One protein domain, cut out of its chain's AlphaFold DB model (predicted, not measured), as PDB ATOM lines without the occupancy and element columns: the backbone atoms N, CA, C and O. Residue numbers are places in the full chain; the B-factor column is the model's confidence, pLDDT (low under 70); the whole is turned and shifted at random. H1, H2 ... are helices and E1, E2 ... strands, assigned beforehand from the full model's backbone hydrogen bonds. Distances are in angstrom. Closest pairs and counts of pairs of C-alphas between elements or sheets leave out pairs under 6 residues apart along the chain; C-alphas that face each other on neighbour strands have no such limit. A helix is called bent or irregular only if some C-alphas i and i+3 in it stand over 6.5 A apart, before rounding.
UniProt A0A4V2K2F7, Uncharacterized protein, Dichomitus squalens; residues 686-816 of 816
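This is residues 686 to 816 of the 816 residues of an uncharacterized protein of Dichomitus squalens (UniProt A0A4V2K2F7). Two lobes stand side by side: in one, the small sheet E1 E3 E2 is covered on one face by H2 and by arm H1b of the bent helix H1; in the other, the short hairpin E4 and E5 leads into H3. The 131 printed residues run E1 H1 E2 E3 H2 E4 E5 H3, both sheets antiparallel, class mixed, with under half of the residues in named elements. The whole is compact, radius of gyration of the C-alphas 15.1 A, spanning 44 by 36 by 22 A.

Inner strand E3, residues 723 to 727, is antiparallel to E1, residues 686 to 689 (N 688 and O 724, 2.8 A), and to E2, residues 715 to 718 (N 716 and O 725, 2.8 A), with which it forms a hairpin. H1, residues 692 to 710, was assigned as one helix by its hydrogen bonds but is bent, C-alphas 700 and 703 lying 7.4 A apart; arm H1a, residues 692 to 700, is irregular, C-alphas 693 and 696 lying 6.7 A apart. E1, H1 and E2 form a split strand-helix-strand unit, two strands running the same way with E3 between them, its crossover right-handed. H1b, residues 703 to 710, and H2, residues 730 to 745, lie on the same face, making two layers, helices over a sheet. They touch at a shallow tilt of 26 degrees, opposite ways, the closest C-alphas being those of Ile 710 and Ala 732, 6.4 A, with H2 residues 732 to 736 alone. E4, residues 768 to 770, and E5, residues 776 to 778, form an antiparallel hairpin (N 769 and O 777, 2.9 A). H3, residues 779 to 788, only grazes the sheet E1 E3 E2; its closest C-alpha pair with E2 is Ser 788 and His 718, 6.6 A. Every O i to N i+4 pair is within hydrogen-bond range in H1b, H2 and H3, and 3 of 5 in H1a.

E1 begins at C-alpha 686 (41.423, 13.826, 21.053). H2 is 22.6 A long, and H3 is 14.3 A long, ending at C-alpha 788 (51.390, -0.462, 22.948).

The printed part has no cut, and H2 to E4 is a long link of 22 residues. Residues 789 to 816 hold no named element. Confidence is under 70 at 21 residues, among them 746 to 756 and 790 to 795.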
ATOM      1  N   PHE A 686      42.705  14.094  20.422       76.31
ATOM      2  CA  PHE A 686      41.423  13.826  21.053       76.31
ATOM      3  C   PHE A 686      41.432  12.428  21.661       76.31
ATOM      4  O   PHE A 686      41.503  11.429  20.944       76.31
ATOM      5  N   THR A 687      41.348  12.356  22.991       81.38
ATOM      6  CA  THR A 687      41.291  11.086  23.723       81.38
ATOM      7  C   THR A 687      39.879  10.782  24.211       81.38
ATOM      8  O   THR A 687      39.258  11.599  24.887       81.38
ATOM      9  N   VAL A 688      39.399   9.565  23.944       83.88
ATOM     10  CA  VAL A 688      38.104   9.052  24.415       83.88
ATOM     11  C   VAL A 688      38.302   7.774  25.221       83.88
ATOM     12  O   VAL A 688      39.087   6.902  24.843       83.88
ATOM     13  N   THR A 689      37.557   7.642  26.320       84.75
ATOM     14  CA  THR A 689      37.440   6.384  27.065       84.75
ATOM     15  C   THR A 689      36.245   5.573  26.558       84.75
ATOM     16  O   THR A 689      35.100   6.013  26.642       84.75
ATOM     17  N   LEU A 690      36.512   4.384  26.023       83.25
ATOM     18  CA  LEU A 690      35.534   3.440  25.497       83.25
ATOM     19  C   LEU A 690      34.825   2.652  26.608       83.25
ATOM     20  O   LEU A 690      35.379   2.390  27.678       83.25
ATOM     21  N   LYS A 691      33.607   2.186  26.309       81.50
ATOM     22  CA  LYS A 691      32.913   1.176  27.123       81.50
ATOM     23  C   LYS A 691      33.518  -0.211  26.884       81.50
ATOM     24  O   LYS A 691      34.032  -0.481  25.805       81.50
ATOM     25  N   GLN A 692      33.402  -1.105  27.870       74.56
ATOM     26  CA  GLN A 692      33.969  -2.463  27.815       74.56
ATOM     27  C   GLN A 692      33.485  -3.257  26.590       74.56
ATOM     28  O   GLN A 692      34.295  -3.850  25.889       74.56
ATOM     29  N   VAL A 693      32.193  -3.155  26.267       76.12
ATOM     30  CA  VAL A 693      31.573  -3.790  25.087       76.12
ATOM     31  C   VAL A 693      32.167  -3.333  23.748       76.12
ATOM     32  O   VAL A 693      32.121  -4.067  22.770       76.12
ATOM     33  N   SER A 694      32.748  -2.132  23.694       81.19
ATOM     34  CA  SER A 694      33.321  -1.567  22.471       81.19
ATOM     35  C   SER A 694      34.769  -2.009  22.245       81.19
ATOM     36  O   SER A 694      35.246  -1.957  21.115       81.19
ATOM     37  N   VAL A 695      35.486  -2.453  23.284       80.56
ATOM     38  CA  VAL A 695      36.927  -2.764  23.202       80.56
ATOM     39  C   VAL A 695      37.198  -3.872  22.185       80.56
ATOM     40  O   VAL A 695      38.069  -3.706  21.333       80.56
ATOM     41  N   ALA A 696      36.413  -4.954  22.215       73.88
ATOM     42  CA  ALA A 696      36.543  -6.066  21.273       73.88
ATOM     43  C   ALA A 696      36.346  -5.632  19.811       73.88
ATOM     44  O   ALA A 696      37.073  -6.083  18.928       73.88
ATOM     45  N   PHE A 697      35.393  -4.731  19.552       82.12
ATOM     46  CA  PHE A 697      35.146  -4.192  18.212       82.12
ATOM     47  C   PHE A 697      36.331  -3.357  17.709       82.12
ATOM     48  O   PHE A 697      36.776  -3.521  16.569       82.12
ATOM     49  N   PHE A 698      36.871  -2.482  18.562       82.44
ATOM     50  CA  PHE A 698      38.006  -1.641  18.186       82.44
ATOM     51  C   PHE A 698      39.283  -2.453  17.964       82.44
ATOM     52  O   PHE A 698      39.976  -2.196  16.984       82.44
ATOM     53  N   ASP A 699      39.545  -3.464  18.794       74.56
ATOM     54  CA  ASP A 699      40.714  -4.337  18.649       74.56
ATOM     55  C   ASP A 699      40.686  -5.156  17.347       74.56
ATOM     56  O   ASP A 699      41.700  -5.284  16.665       74.56
ATOM     57  N   ARG A 700      39.510  -5.662  16.947       73.88
ATOM     58  CA  ARG A 700      39.364  -6.481  15.730       73.88
ATOM     59  C   ARG A 700      39.326  -5.670  14.441       73.88
ATOM     60  O   ARG A 700      39.878  -6.108  13.435       73.88
ATOM     61  N   GLN A 701      38.605  -4.551  14.443       80.12
ATOM     62  CA  GLN A 701      38.249  -3.841  13.214       80.12
ATOM     63  C   GLN A 701      38.423  -2.328  13.343       80.12
ATOM     64  O   GLN A 701      38.994  -1.705  12.450       80.12
ATOM     65  N   GLY A 702      37.980  -1.731  14.453       81.56
ATOM     66  CA  GLY A 702      37.917  -0.272  14.576       81.56
ATOM     67  C   GLY A 702      39.271   0.432  14.429       81.56
ATOM     68  O   GLY A 702      39.336   1.461  13.762       81.56
ATOM     69  N   ILE A 703      40.362  -0.113  14.981       82.38
ATOM     70  CA  ILE A 703      41.703   0.490  14.854       82.38
ATOM     71  C   ILE A 703      42.204   0.421  13.414       82.38
ATOM     72  O   ILE A 703      42.711   1.417  12.911       82.38
ATOM     73  N   ALA A 704      42.065  -0.730  12.751       81.94
ATOM     74  CA  ALA A 704      42.507  -0.896  11.368       81.94
ATOM     75  C   ALA A 704      41.775   0.092  10.448       81.94
ATOM     76  O   ALA A 704      42.410   0.811   9.683       81.94
ATOM     77  N   THR A 705      40.455   0.225  10.617       83.75
ATOM     78  CA  THR A 705      39.657   1.202   9.868       83.75
ATOM     79  C   THR A 705      40.063   2.647  10.176       83.75
ATOM     80  O   THR A 705      40.152   3.463   9.265       83.75
ATOM     81  N   LEU A 706      40.353   2.991  11.437       84.50
ATOM     82  CA  LEU A 706      40.833   4.336  11.788       84.50
ATOM     83  C   LEU A 706      42.211   4.637  11.186       84.50
ATOM     84  O   LEU A 706      42.437   5.749  10.715       84.50
ATOM     85  N   LYS A 707      43.113   3.654  11.171       83.25
ATOM     86  CA  LYS A 707      44.452   3.782  10.587       83.25
ATOM     87  C   LYS A 707      44.414   3.929   9.069       83.25
ATOM     88  O   LYS A 707      45.175   4.723   8.529       83.25
ATOM     89  N   GLU A 708      43.503   3.235   8.389       84.56
ATOM     90  CA  GLU A 708      43.271   3.415   6.950       84.56
ATOM     91  C   GLU A 708      42.734   4.815   6.617       84.56
ATOM     92  O   GLU A 708      43.125   5.399   5.607       84.56
ATOM     93  N   LEU A 709      41.859   5.365   7.465       80.88
ATOM     94  CA  LEU A 709      41.211   6.657   7.221       80.88
ATOM     95  C   LEU A 709      42.085   7.865   7.598       80.88
ATOM     96  O   LEU A 709      42.066   8.871   6.893       80.88
ATOM     97  N   ILE A 710      42.815   7.792   8.715       78.31
ATOM     98  CA  ILE A 710      43.496   8.951   9.330       78.31
ATOM     99  C   ILE A 710      45.031   8.805   9.263       78.31
ATOM    100  O   ILE A 710      45.759   9.790   9.382       78.31
ATOM    101  N   GLY A 711      45.535   7.595   9.003       74.38
ATOM    102  CA  GLY A 711      46.958   7.258   8.965       74.38
ATOM    103  C   GLY A 711      47.411   6.450  10.185       74.38
ATOM    104  O   GLY A 711      46.912   6.630  11.296       74.38
ATOM    105  N   GLU A 712      48.390   5.565   9.976       72.06
ATOM    106  CA  GLU A 712      48.934   4.643  10.991       72.06
ATOM    107  C   GLU A 712      49.408   5.349  12.273       72.06
ATOM    108  O   GLU A 712      49.119   4.883  13.373       72.06
ATOM    109  N   ASP A 713      50.093   6.487  12.132       67.38
ATOM    110  CA  ASP A 713      50.742   7.204  13.239       67.38
ATOM    111  C   ASP A 713      49.791   8.132  14.017       67.38
ATOM    112  O   ASP A 713      50.164   8.680  15.056       67.38
ATOM    113  N   ALA A 714      48.571   8.330  13.510       71.19
ATOM    114  CA  ALA A 714      47.590   9.263  14.060       71.19
ATOM    115  C   ALA A 714      46.641   8.616  15.079       71.19
ATOM    116  O   ALA A 714      45.789   9.301  15.639       71.19
ATOM    117  N   VAL A 715      46.736   7.304  15.307       78.62
ATOM    118  CA  VAL A 715      45.799   6.558  16.152       78.62
ATOM    119  C   VAL A 715      46.574   5.740  17.170       78.62
ATOM    120  O   VAL A 715      47.313   4.824  16.815       78.62
ATOM    121  N   THR A 716      46.353   6.018  18.451       77.94
ATOM    122  CA  THR A 716      46.909   5.231  19.554       77.94
ATOM    123  C   THR A 716      45.773   4.593  20.329       77.94
ATOM    124  O   THR A 716      44.886   5.292  20.828       77.94
ATOM    125  N   PHE A 717      45.792   3.271  20.459       80.81
ATOM    126  CA  PHE A 717      44.794   2.549  21.234       80.81
ATOM    127  C   PHE A 717      45.440   1.782  22.370       80.81
ATOM    128  O   PHE A 717      46.296   0.927  22.152       80.81
ATOM    129  N   HIS A 718      44.940   2.041  23.570       73.94
ATOM    130  CA  HIS A 718      45.252   1.311  24.783       73.94
ATOM    131  C   HIS A 718      44.030   0.464  25.169       73.94
ATOM    132  O   HIS A 718      43.157   0.964  25.892       73.94
ATOM    133  N   PRO A 719      43.927  -0.798  24.701       69.88
ATOM    134  CA  PRO A 719      42.743  -1.621  24.939       69.88
ATOM    135  C   PRO A 719      42.431  -1.823  26.423       69.88
ATOM    136  O   PRO A 719      41.272  -1.760  26.822       69.88
ATOM    137  N   TRP A 720      43.459  -1.964  27.266       67.19
ATOM    138  CA  TRP A 720      43.302  -2.170  28.711       67.19
ATOM    139  C   TRP A 720      42.818  -0.910  29.440       67.19
ATOM    140  O   TRP A 720      41.928  -0.972  30.284       67.19
ATOM    141  N   ALA A 721      43.366   0.261  29.095       71.19
ATOM    142  CA  ALA A 721      42.920   1.539  29.644       71.19
ATOM    143  C   ALA A 721      41.567   1.957  29.053       71.19
ATOM    144  O   ALA A 721      40.963   2.927  29.516       71.19
ATOM    145  N   ARG A 722      41.097   1.227  28.030       79.75
ATOM    146  CA  ARG A 722      39.930   1.549  27.212       79.75
ATOM    147  C   ARG A 722      40.070   2.942  26.609       79.75
ATOM    148  O   ARG A 722      39.087   3.656  26.498       79.75
ATOM    149  N   ARG A 723      41.289   3.374  26.276       81.81
ATOM    150  CA  ARG A 723      41.566   4.733  25.786       81.81
ATOM    151  C   ARG A 723      41.996   4.684  24.331       81.81
ATOM    152  O   ARG A 723      42.973   4.016  24.011       81.81
ATOM    153  N   ILE A 724      41.289   5.414  23.475       85.25
ATOM    154  CA  ILE A 724      41.743   5.742  22.119       85.25
ATOM    155  C   ILE A 724      42.139   7.211  22.119       85.25
ATOM    156  O   ILE A 724      41.321   8.044  22.500       85.25
ATOM    157  N   THR A 725      43.346   7.522  21.656       81.25
ATOM    158  CA  THR A 725      43.733   8.883  21.266       81.25
ATOM    159  C   THR A 725      43.876   8.932  19.754       81.25
ATOM    160  O   THR A 725      44.517   8.065  19.162       81.25
ATOM    161  N   ILE A 726      43.251   9.929  19.139       83.94
ATOM    162  CA  ILE A 726      43.406  10.237  17.720       83.94
ATOM    163  C   ILE A 726      44.020  11.627  17.564       83.94
ATOM    164  O   ILE A 726      43.600  12.560  18.241       83.94
ATOM    165  N   SER A 727      44.976  11.767  16.658       73.56
ATOM    166  CA  SER A 727      45.611  13.034  16.296       73.56
ATOM    167  C   SER A 727      45.032  13.502  14.961       73.56
ATOM    168  O   SER A 727      45.426  13.013  13.902       73.56
ATOM    169  N   GLY A 728      44.057  14.417  14.980       72.38
ATOM    170  CA  GLY A 728      43.378  14.841  13.752       72.38
ATOM    171  C   GLY A 728      42.327  15.938  13.935       72.38
ATOM    172  O   GLY A 728      41.929  16.281  15.045       72.38
ATOM    173  N   GLY A 729      41.877  16.506  12.812       72.75
ATOM    174  CA  GLY A 729      40.810  17.515  12.779       72.75
ATOM    175  C   GLY A 729      39.414  16.938  13.062       72.75
ATOM    176  O   GLY A 729      39.260  15.771  13.420       72.75
ATOM    177  N   GLU A 730      38.368  17.746  12.868       72.94
ATOM    178  CA  GLU A 730      36.979  17.339  13.155       72.94
ATOM    179  C   GLU A 730      36.527  16.081  12.391       72.94
ATOM    180  O   GLU A 730      35.799  15.263  12.949       72.94
ATOM    181  N   GLU A 731      37.035  15.860  11.176       77.25
ATOM    182  CA  GLU A 731      36.735  14.663  10.375       77.25
ATOM    183  C   GLU A 731      37.189  13.364  11.068       77.25
ATOM    184  O   GLU A 731      36.449  12.383  11.144       77.25
ATOM    185  N   ALA A 732      38.380  13.377  11.680       79.75
ATOM    186  CA  ALA A 732      38.905  12.242  12.440       79.75
ATOM    187  C   ALA A 732      38.035  11.943  13.674       79.75
ATOM    188  O   ALA A 732      37.759  10.780  13.987       79.75
ATOM    189  N   ARG A 733      37.544  12.994  14.347       81.12
ATOM    190  CA  ARG A 733      36.620  12.870  15.489       81.12
ATOM    191  C   ARG A 733      35.277  12.294  15.061       81.12
ATOM    192  O   ARG A 733      34.740  11.430  15.754       81.12
ATOM    193  N   HIS A 734      34.762  12.727  13.914       84.75
ATOM    194  CA  HIS A 734      33.518  12.212  13.361       84.75
ATOM    195  C   HIS A 734      33.638  10.720  13.004       84.75
ATOM    196  O   HIS A 734      32.765   9.928  13.369       84.75
ATOM    197  N   HIS A 735      34.748  10.293  12.388       84.88
ATOM    198  CA  HIS A 735      35.016   8.873  12.128       84.88
ATOM    199  C   HIS A 735      35.092   8.034  13.412       84.88
ATOM    200  O   HIS A 735      34.482   6.963  13.469       84.88
ATOM    201  N   LEU A 736      35.779   8.523  14.451       85.25
ATOM    202  CA  LEU A 736      35.843   7.840  15.746       85.25
ATOM    203  C   LEU A 736      34.458   7.740  16.402       85.25
ATOM    204  O   LEU A 736      34.072   6.652  16.823       85.25
ATOM    205  N   SER A 737      33.686   8.830  16.442       85.25
ATOM    206  CA  SER A 737      32.332   8.828  17.017       85.25
ATOM    207  C   SER A 737      31.412   7.845  16.292       85.25
ATOM    208  O   SER A 737      30.705   7.072  16.936       85.25
ATOM    209  N   ARG A 738      31.477   7.801  14.953       87.69
ATOM    210  CA  ARG A 738      30.699   6.857  14.138       87.69
ATOM    211  C   ARG A 738      31.009   5.402  14.501       87.69
ATOM    212  O   ARG A 738      30.081   4.608  14.642       87.69
ATOM    213  N   LEU A 739      32.292   5.060  14.657       86.06
ATOM    214  CA  LEU A 739      32.734   3.711  15.032       86.06
ATOM    215  C   LEU A 739      32.357   3.355  16.475       86.06
ATOM    216  O   LEU A 739      32.006   2.209  16.748       86.06
ATOM    217  N   ILE A 740      32.370   4.326  17.395       86.50
ATOM    218  CA  ILE A 740      31.868   4.122  18.761       86.50
ATOM    219  C   ILE A 740      30.377   3.782  18.711       86.50
ATOM    220  O   ILE A 740      29.969   2.771  19.279       86.50
ATOM    221  N   ASP A 741      29.570   4.552  17.983       84.50
ATOM    222  CA  ASP A 741      28.132   4.297  17.886       84.50
ATOM    223  C   ASP A 741      27.816   2.961  17.194       84.50
ATOM    224  O   ASP A 741      26.874   2.266  17.570       84.50
ATOM    225  N   GLU A 742      28.599   2.577  16.184       84.50
ATOM    226  CA  GLU A 742      28.511   1.269  15.524       84.50
ATOM    227  C   GLU A 742      28.798   0.124  16.505       84.50
ATOM    228  O   GLU A 742      28.003  -0.812  16.603       84.50
ATOM    229  N   SER A 743      29.850   0.256  17.319       83.31
ATOM    230  CA  SER A 743      30.197  -0.735  18.345       83.31
ATOM    231  C   SER A 743      29.103  -0.918  19.404       83.31
ATOM    232  O   SER A 743      28.883  -2.023  19.888       83.31
ATOM    233  N   LEU A 744      28.388   0.158  19.752       81.44
ATOM    234  CA  LEU A 744      27.323   0.126  20.757       81.44
ATOM    235  C   LEU A 744      26.015  -0.458  20.211       81.44
ATOM    236  O   LEU A 744      25.217  -0.988  20.982       81.44
ATOM    237  N   ARG A 745      25.790  -0.376  18.893       76.56
ATOM    238  CA  ARG A 745      24.606  -0.935  18.223       76.56
ATOM    239  C   ARG A 745      24.702  -2.446  17.986       76.56
ATOM    240  O   ARG A 745      23.667  -3.091  17.874       76.56
ATOM    241  N   GLY A 746      25.910  -3.007  17.942       63.59
ATOM    242  CA  GLY A 746      26.157  -4.437  17.707       63.59
ATOM    243  C   GLY A 746      26.172  -5.330  18.955       63.59
ATOM    244  O   GLY A 746      26.708  -6.433  18.895       63.59
ATOM    245  N   GLY A 747      25.664  -4.870  20.101       51.72
ATOM    246  CA  GLY A 747      25.871  -5.552  21.380       51.72
ATOM    247  C   GLY A 747      25.166  -6.908  21.542       51.72
ATOM    248  O   GLY A 747      23.939  -6.963  21.567       51.72
ATOM    249  N   VAL A 748      25.986  -7.924  21.853       42.97
ATOM    250  CA  VAL A 748      25.815  -8.996  22.862       42.97
ATOM    251  C   VAL A 748      25.773 -10.437  22.315       42.97
ATOM    252  O   VAL A 748      24.722 -10.944  21.941       42.97
ATOM    253  N   SER A 749      26.897 -11.149  22.463       43.41
ATOM    254  CA  SER A 749      26.881 -12.535  22.951       43.41
ATOM    255  C   SER A 749      27.351 -12.499  24.406       43.41
ATOM    256  O   SER A 749      28.534 -12.326  24.674       43.41
ATOM    257  N   ILE A 750      26.422 -12.595  25.362       41.50
ATOM    258  CA  ILE A 750      26.767 -12.993  26.731       41.50
ATOM    259  C   ILE A 750      27.168 -14.461  26.600       41.50
ATOM    260  O   ILE A 750      26.303 -15.310  26.372       41.50
ATOM    261  N   ALA A 751      28.469 -14.738  26.649       40.91
ATOM    262  CA  ALA A 751      28.962 -16.103  26.707       40.91
ATOM    263  C   ALA A 751      28.362 -16.788  27.942       40.91
ATOM    264  O   ALA A 751      28.373 -16.247  29.050       40.91
ATOM    265  N   GLN A 752      27.772 -17.953  27.699       46.12
ATOM    266  CA  GLN A 752      27.325 -18.879  28.727       46.12
ATOM    267  C   GLN A 752      28.549 -19.405  29.489       46.12
ATOM    268  O   GLN A 752      29.637 -19.506  28.925       46.12
ATOM    269  N   ASP A 753      28.352 -19.720  30.769       41.38
ATOM    270  CA  ASP A 753      29.351 -20.289  31.676       41.38
ATOM    271  C   ASP A 753      30.260 -21.332  30.996       41.38
ATOM    272  O   ASP A 753      29.791 -22.391  30.572       41.38
ATOM    273  N   GLY A 754      31.573 -21.062  30.955       51.31
ATOM    274  CA  GLY A 754      32.591 -22.104  30.777       51.31
ATOM    275  C   GLY A 754      33.776 -21.808  29.855       51.31
ATOM    276  O   GLY A 754      34.751 -22.557  29.916       51.31
ATOM    277  N   GLU A 755      33.756 -20.756  29.030       56.88
ATOM    278  CA  GLU A 755      34.865 -20.466  28.104       56.88
ATOM    279  C   GLU A 755      35.863 -19.435  28.661       56.88
ATOM    280  O   GLU A 755      35.509 -18.481  29.357       56.88
ATOM    281  N   LEU A 756      37.156 -19.659  28.396       68.19
ATOM    282  CA  LEU A 756      38.246 -18.768  28.798       68.19
ATOM    283  C   LEU A 756      38.054 -17.400  28.124       68.19
ATOM    284  O   LEU A 756      38.283 -17.276  26.922       68.19
ATOM    285  N   GLN A 757      37.677 -16.378  28.894       80.62
ATOM    286  CA  GLN A 757      37.577 -14.999  28.407       80.62
ATOM    287  C   GLN A 757      38.941 -14.310  28.385       80.62
ATOM    288  O   GLN A 757      39.731 -14.406  29.328       80.62
ATOM    289  N   CYS A 758      39.216 -13.569  27.312       83.12
ATOM    290  CA  CYS A 758      40.449 -12.808  27.187       83.12
ATOM    291  C   CYS A 758      40.407 -11.562  28.091       83.12
ATOM    292  O   CYS A 758      39.527 -10.719  27.909       83.12
ATOM    293  N   PRO A 759      41.403 -11.341  28.971       81.06
ATOM    294  CA  PRO A 759      41.428 -10.170  29.857       81.06
ATOM    295  C   PRO A 759      41.564  -8.806  29.160       81.06
ATOM    296  O   PRO A 759      41.454  -7.775  29.816       81.06
ATOM    297  N   ILE A 760      41.868  -8.784  27.857       78.75
ATOM    298  CA  ILE A 760      42.096  -7.553  27.086       78.75
ATOM    299  C   ILE A 760      40.837  -7.153  26.313       78.75
ATOM    300  O   ILE A 760      40.380  -6.020  26.442       78.75
ATOM    301  N   CYS A 761      40.280  -8.060  25.503       78.12
ATOM    302  CA  CYS A 761      39.085  -7.771  24.708       78.12
ATOM    303  C   CYS A 761      37.769  -8.140  25.407       78.12
ATOM    304  O   CYS A 761      36.724  -7.695  24.944       78.12
ATOM    305  N   PHE A 762      37.816  -8.888  26.518       76.06
ATOM    306  CA  PHE A 762      36.650  -9.386  27.267       76.06
ATOM    307  C   PHE A 762      35.714 -10.280  26.446       76.06
ATOM    308  O   PHE A 762      34.515 -10.337  26.697       76.06
ATOM    309  N   ASP A 763      36.282 -10.962  25.460       75.44
ATOM    310  CA  ASP A 763      35.584 -11.848  24.536       75.44
ATOM    311  C   ASP A 763      36.247 -13.233  24.561       75.44
ATOM    312  O   ASP A 763      37.316 -13.402  25.168       75.44
ATOM    313  N   ASP A 764      35.636 -14.211  23.900       80.25
ATOM    314  CA  ASP A 764      36.145 -15.580  23.862       80.25
ATOM    315  C   ASP A 764      37.529 -15.617  23.199       80.25
ATOM    316  O   ASP A 764      37.807 -14.936  22.200       80.25
ATOM    317  N   VAL A 765      38.446 -16.393  23.784       80.50
ATOM    318  CA  VAL A 765      39.849 -16.380  23.362       80.50
ATOM    319  C   VAL A 765      40.014 -16.958  21.950       80.50
ATOM    320  O   VAL A 765      40.059 -18.169  21.729       80.50
ATOM    321  N   SER A 766      40.221 -16.073  20.974       78.31
ATOM    322  CA  SER A 766      40.620 -16.442  19.615       78.31
ATOM    323  C   SER A 766      42.127 -16.727  19.547       78.31
ATOM    324  O   SER A 766      42.939 -15.860  19.876       78.31
ATOM    325  N   ALA A 767      42.512 -17.930  19.104       81.69
ATOM    326  CA  ALA A 767      43.909 -18.385  19.049       81.69
ATOM    327  C   ALA A 767      44.643 -18.193  20.395       81.69
ATOM    328  O   ALA A 767      45.467 -17.283  20.552       81.69
ATOM    329  N   ALA A 768      44.307 -19.048  21.366       85.56
ATOM    330  CA  ALA A 768      44.769 -18.950  22.745       85.56
ATOM    331  C   ALA A 768      46.292 -18.987  22.888       85.56
ATOM    332  O   ALA A 768      46.956 -19.922  22.441       85.56
ATOM    333  N   TYR A 769      46.822 -17.985  23.584       87.75
ATOM    334  CA  TYR A 769      48.180 -17.970  24.104       87.75
ATOM    335  C   TYR A 769      48.123 -17.951  25.632       87.75
ATOM    336  O   TYR A 769      47.571 -17.018  26.222       87.75
ATOM    337  N   ARG A 770      48.670 -18.985  26.273       89.00
ATOM    338  CA  ARG A 770      48.655 -19.140  27.731       89.00
ATOM    339  C   ARG A 770      49.975 -18.652  28.321       89.00
ATOM    340  O   ARG A 770      51.032 -19.169  27.976       89.00
ATOM    341  N   LEU A 771      49.910 -17.658  29.203       89.25
ATOM    342  CA  LEU A 771      51.078 -17.138  29.918       89.25
ATOM    343  C   LEU A 771      51.513 -18.101  31.034       89.25
ATOM    344  O   LEU A 771      50.707 -18.888  31.526       89.25
ATOM    345  N   GLY A 772      52.748 -17.965  31.528       83.81
ATOM    346  CA  GLY A 772      53.268 -18.768  32.650       83.81
ATOM    347  C   GLY A 772      52.517 -18.602  33.985       83.81
ATOM    348  O   GLY A 772      52.703 -19.385  34.909       83.81
ATOM    349  N   CYS A 773      51.638 -17.602  34.101       86.69
ATOM    350  CA  CYS A 773      50.691 -17.472  35.213       86.69
ATOM    351  C   CYS A 773      49.424 -18.337  35.061       86.69
ATOM    352  O   CYS A 773      48.622 -18.379  35.985       86.69
ATOM    353  N   GLY A 774      49.230 -18.996  33.916       86.38
ATOM    354  CA  GLY A 774      48.070 -19.832  33.606       86.38
ATOM    355  C   GLY A 774      46.962 -19.133  32.811       86.38
ATOM    356  O   GLY A 774      46.120 -19.828  32.245       86.38
ATOM    357  N   HIS A 775      46.980 -17.801  32.707       88.62
ATOM    358  CA  HIS A 775      45.952 -17.021  32.010       88.62
ATOM    359  C   HIS A 775      46.090 -17.062  30.488       88.62
ATOM    360  O   HIS A 775      47.202 -17.003  29.956       88.62
ATOM    361  N   SER A 776      44.950 -17.115  29.794       90.06
ATOM    362  CA  SER A 776      44.875 -17.210  28.333       90.06
ATOM    363  C   SER A 776      44.444 -15.894  27.695       90.06
ATOM    364  O   SER A 776      43.513 -15.236  28.150       90.06
ATOM    365  N   TYR A 777      45.126 -15.522  26.617       88.94
ATOM    366  CA  TYR A 777      44.877 -14.306  25.854       88.94
ATOM    367  C   TYR A 777      44.675 -14.639  24.383       88.94
ATOM    368  O   TYR A 777      45.242 -15.610  23.875       88.94
ATOM    369  N   CYS A 778      43.934 -13.796  23.666       86.75
ATOM    370  CA  CYS A 778      43.987 -13.811  22.212       86.75
ATOM    371  C   CYS A 778      45.405 -13.450  21.762       86.75
ATOM    372  O   CYS A 778      45.960 -12.439  22.201       86.75
ATOM    373  N   SER A 779      45.977 -14.227  20.840       85.75
ATOM    374  CA  SER A 779      47.326 -13.959  20.315       85.75
ATOM    375  C   SER A 779      47.471 -12.552  19.714       85.75
ATOM    376  O   SER A 779      48.546 -11.957  19.766       85.75
ATOM    377  N   ALA A 780      46.394 -12.010  19.134       82.56
ATOM    378  CA  ALA A 780      46.356 -10.642  18.613       82.56
ATOM    379  C   ALA A 780      46.356  -9.594  19.739       82.56
ATOM    380  O   ALA A 780      47.217  -8.714  19.736       82.56
ATOM    381  N   CYS A 781      45.476  -9.745  20.733       83.31
ATOM    382  CA  CYS A 781      45.382  -8.824  21.865       83.31
ATOM    383  C   CYS A 781      46.684  -8.771  22.676       83.31
ATOM    384  O   CYS A 781      47.133  -7.687  23.042       83.31
ATOM    385  N   LEU A 782      47.316  -9.925  22.932       86.75
ATOM    386  CA  LEU A 782      48.592  -9.977  23.654       86.75
ATOM    387  C   LEU A 782      49.692  -9.231  22.890       86.75
ATOM    388  O   LEU A 782      50.432  -8.449  23.481       86.75
ATOM    389  N   ARG A 783      49.771  -9.414  21.566       85.44
ATOM    390  CA  ARG A 783      50.731  -8.694  20.724       85.44
ATOM    391  C   ARG A 783      50.505  -7.187  20.782       85.44
ATOM    392  O   ARG A 783      51.465  -6.449  20.975       85.44
ATOM    393  N   HIS A 784      49.253  -6.748  20.655       80.69
ATOM    394  CA  HIS A 784      48.908  -5.327  20.714       80.69
ATOM    395  C   HIS A 784      49.222  -4.717  22.085       80.69
ATOM    396  O   HIS A 784      49.724  -3.596  22.156       80.69
ATOM    397  N   PHE A 785      49.000  -5.457  23.175       82.88
ATOM    398  CA  PHE A 785      49.394  -5.047  24.526       82.88
ATOM    399  C   PHE A 785      50.907  -4.815  24.637       82.88
ATOM    400  O   PHE A 785      51.328  -3.740  25.064       82.88
ATOM    401  N   LEU A 786      51.718  -5.770  24.173       84.00
ATOM    402  CA  LEU A 786      53.180  -5.658  24.204       84.00
ATOM    403  C   LEU A 786      53.699  -4.500  23.337       84.00
ATOM    404  O   LEU A 786      54.597  -3.773  23.756       84.00
ATOM    405  N   THR A 787      53.124  -4.275  22.151       79.25
ATOM    406  CA  THR A 787      53.547  -3.168  21.275       79.25
ATOM    407  C   THR A 787      53.108  -1.803  21.795       79.25
ATOM    408  O   THR A 787      53.850  -0.832  21.672       79.25
ATOM    409  N   SER A 788      51.930  -1.721  22.418       73.75
ATOM    410  CA  SER A 788      51.390  -0.462  22.948       73.75
ATOM    411  C   SER A 788      52.115   0.016  24.209       73.75
ATOM    412  O   SER A 788      52.082   1.204  24.523       73.75
ATOM    413  N   ALA A 789      52.805  -0.876  24.926       72.62
ATOM    414  CA  ALA A 789      53.630  -0.505  26.074       72.62
ATOM    415  C   ALA A 789      54.773   0.462  25.717       72.62
ATOM    416  O   ALA A 789      55.168   1.287  26.538       72.62
ATOM    417  N   VAL A 790      55.268   0.414  24.476       66.88
ATOM    418  CA  VAL A 790      56.291   1.344  23.961       66.88
ATOM    419  C   VAL A 790      55.758   2.783  23.890       66.88
ATOM    420  O   VAL A 790      56.520   3.747  23.924       66.88
ATOM    421  N   GLU A 791      54.438   2.934  23.787       61.66
ATOM    422  CA  GLU A 791      53.761   4.200  23.526       61.66
ATOM    423  C   GLU A 791      53.343   4.936  24.803       61.66
ATOM    424  O   GLU A 791      53.321   6.164  24.812       61.66
ATOM    425  N   GLY A 792      53.024   4.185  25.863       57.25
ATOM    426  CA  GLY A 792      52.344   4.677  27.063       57.25
ATOM    427  C   GLY A 792      53.228   5.152  28.220       57.25
ATOM    428  O   GLY A 792      52.668   5.527  29.243       57.25
ATOM    429  N   GLY A 793      54.561   5.126  28.096       53.03
ATOM    430  CA  GLY A 793      55.529   5.727  29.037       53.03
ATOM    431  C   GLY A 793      55.658   5.093  30.437       53.03
ATOM    432  O   GLY A 793      56.773   4.969  30.932       53.03
ATOM    433  N   ASP A 794      54.561   4.620  31.037       56.53
ATOM    434  CA  ASP A 794      54.450   4.433  32.496       56.53
ATOM    435  C   ASP A 794      54.128   2.992  32.953       56.53
ATOM    436  O   ASP A 794      53.762   2.776  34.106       56.53
ATOM    437  N   GLN A 795      54.227   1.976  32.086       64.69
ATOM    438  CA  GLN A 795      53.778   0.605  32.410       64.69
ATOM    439  C   GLN A 795      54.880  -0.458  32.359       64.69
ATOM    440  O   GLN A 795      54.736  -1.496  31.716       64.69
ATOM    441  N   PHE A 796      55.970  -0.221  33.086       76.94
ATOM    442  CA  PHE A 796      56.953  -1.258  33.399       76.94
ATOM    443  C   PHE A 796      56.923  -1.567  34.903       76.94
ATOM    444  O   PHE A 796      56.840  -0.631  35.700       76.94
ATOM    445  N   PRO A 797      57.008  -2.845  35.313       83.06
ATOM    446  CA  PRO A 797      57.170  -4.045  34.485       83.06
ATOM    447  C   PRO A 797      55.883  -4.494  33.763       83.06
ATOM    448  O   PRO A 797      54.775  -4.321  34.264       83.06
ATOM    449  N   LEU A 798      56.035  -5.124  32.592       87.81
ATOM    450  CA  LEU A 798      54.944  -5.756  31.846       87.81
ATOM    451  C   LEU A 798      54.459  -7.005  32.576       87.81
ATOM    452  O   LEU A 798      55.124  -8.044  32.588       87.81
ATOM    453  N   ALA A 799      53.279  -6.895  33.173       88.50
ATOM    454  CA  ALA A 799      52.669  -7.937  33.978       88.50
ATOM    455  C   ALA A 799      51.367  -8.465  33.368       88.50
ATOM    456  O   ALA A 799      50.715  -7.816  32.550       88.50
ATOM    457  N   CYS A 800      50.988  -9.669  33.789       88.19
ATOM    458  CA  CYS A 800      49.693 -10.251  33.493       88.19
ATOM    459  C   CYS A 800      48.573  -9.391  34.093       88.19
ATOM    460  O   CYS A 800      48.526  -9.171  35.304       88.19
ATOM    461  N   MET A 801      47.638  -8.980  33.238       79.38
ATOM    462  CA  MET A 801      46.509  -8.111  33.586       79.38
ATOM    463  C   MET A 801      45.199  -8.876  33.816       79.38
ATOM    464  O   MET A 801      44.137  -8.270  33.942       79.38
ATOM    465  N   ALA A 802      45.260 -10.207  33.870       81.19
ATOM    466  CA  ALA A 802      44.118 -11.036  34.230       81.19
ATOM    467  C   ALA A 802      43.620 -10.733  35.651       81.19
ATOM    468  O   ALA A 802      44.322 -10.105  36.453       81.19
ATOM    469  N   ASP A 803      42.394 -11.168  35.940       79.25
ATOM    470  CA  ASP A 803      41.693 -10.890  37.198       79.25
ATOM    471  C   ASP A 803      41.590  -9.388  37.495       79.25
ATOM    472  O   ASP A 803      41.813  -8.949  38.623       79.25
ATOM    473  N   GLU A 804      41.305  -8.589  36.458       70.56
ATOM    474  CA  GLU A 804      41.211  -7.122  36.548       70.56
ATOM    475  C   GLU A 804      42.513  -6.471  37.059       70.56
ATOM    476  O   GLU A 804      42.490  -5.459  37.758       70.56
ATOM    477  N   GLY A 805      43.665  -7.063  36.726       69.81
ATOM    478  CA  GLY A 805      44.984  -6.586  37.146       69.81
ATOM    479  C   GLY A 805      45.481  -7.146  38.482       69.81
ATOM    480  O   GLY A 805      46.567  -6.767  38.914       69.81
ATOM    481  N   ARG A 806      44.746  -8.061  39.135       77.50
ATOM    482  CA  ARG A 806      45.191  -8.688  40.396       77.50
ATOM    483  C   ARG A 806      46.281  -9.742  40.208       77.50
ATOM    484  O   ARG A 806      47.031  -9.985  41.148       77.50
ATOM    485  N   CYS A 807      46.393 -10.359  39.026       84.75
ATOM    486  CA  CYS A 807      47.416 -11.380  38.792       84.75
ATOM    487  C   CYS A 807      48.837 -10.812  38.948       84.75
ATOM    488  O   CYS A 807      49.655 -11.404  39.650       84.75
ATOM    489  N   GLY A 808      49.149  -9.692  38.284       81.31
ATOM    490  CA  GLY A 808      50.390  -8.930  38.484       81.31
ATOM    491  C   GLY A 808      51.700  -9.672  38.176       81.31
ATOM    492  O   GLY A 808      52.778  -9.112  38.360       81.31
ATOM    493  N   ARG A 809      51.646 -10.922  37.701       86.31
ATOM    494  CA  ARG A 809      52.840 -11.740  37.459       86.31
ATOM    495  C   ARG A 809      53.574 -11.237  36.206       86.31
ATOM    496  O   ARG A 809      52.927 -11.152  35.158       86.31
ATOM    497  N   PRO A 810      54.880 -10.925  36.273       88.00
ATOM    498  CA  PRO A 810      55.624 -10.392  35.135       88.00
ATOM    499  C   PRO A 810      55.666 -11.397  33.979       88.00
ATOM    500  O   PRO A 810      55.794 -12.607  34.188       88.00
ATOM    501  N   ILE A 811      55.527 -10.896  32.752       89.88
ATOM    502  CA  ILE A 811      55.536 -11.715  31.536       89.88
ATOM    503  C   ILE A 811      56.979 -12.140  31.236       89.88
ATOM    504  O   ILE A 811      57.886 -11.312  31.222       89.88
ATOM    505  N   ALA A 812      57.207 -13.433  31.002       89.00
ATOM    506  CA  ALA A 812      58.537 -13.963  30.719       89.00
ATOM    507  C   ALA A 812      59.147 -13.327  29.458       89.00
ATOM    508  O   ALA A 812      58.447 -13.088  28.476       89.00
ATOM    509  N   LEU A 813      60.461 -13.082  29.464       87.62
ATOM    510  CA  LEU A 813      61.145 -12.442  28.335       87.62
ATOM    511  C   LEU A 813      61.016 -13.204  27.007       87.62
ATOM    512  O   LEU A 813      60.817 -12.538  26.007       87.62
ATOM    513  N   PRO A 814      61.055 -14.551  26.946       86.56
ATOM    514  CA  PRO A 814      60.836 -15.277  25.687       86.56
ATOM    515  C   PRO A 814      59.450 -15.061  25.055       86.56
ATOM    516  O   PRO A 814      59.260 -15.364  23.877       86.56
ATOM    517  N   THR A 815      58.474 -14.583  25.832       85.19
ATOM    518  CA  THR A 815      57.132 -14.231  25.348       85.19
ATOM    519  C   THR A 815      57.077 -12.821  24.742       85.19
ATOM    520  O   THR A 815      56.198 -12.566  23.917       85.19
ATOM    521  N   ILE A 816      57.976 -11.919  25.159       84.19
ATOM    522  CA  ILE A 816      58.053 -10.505  24.746       84.19
ATOM    523  C   ILE A 816      58.990 -10.372  23.546       84.19
ATOM    524  O   ILE A 816      58.579  -9.720  22.559       84.19
TER     525      ILE A 816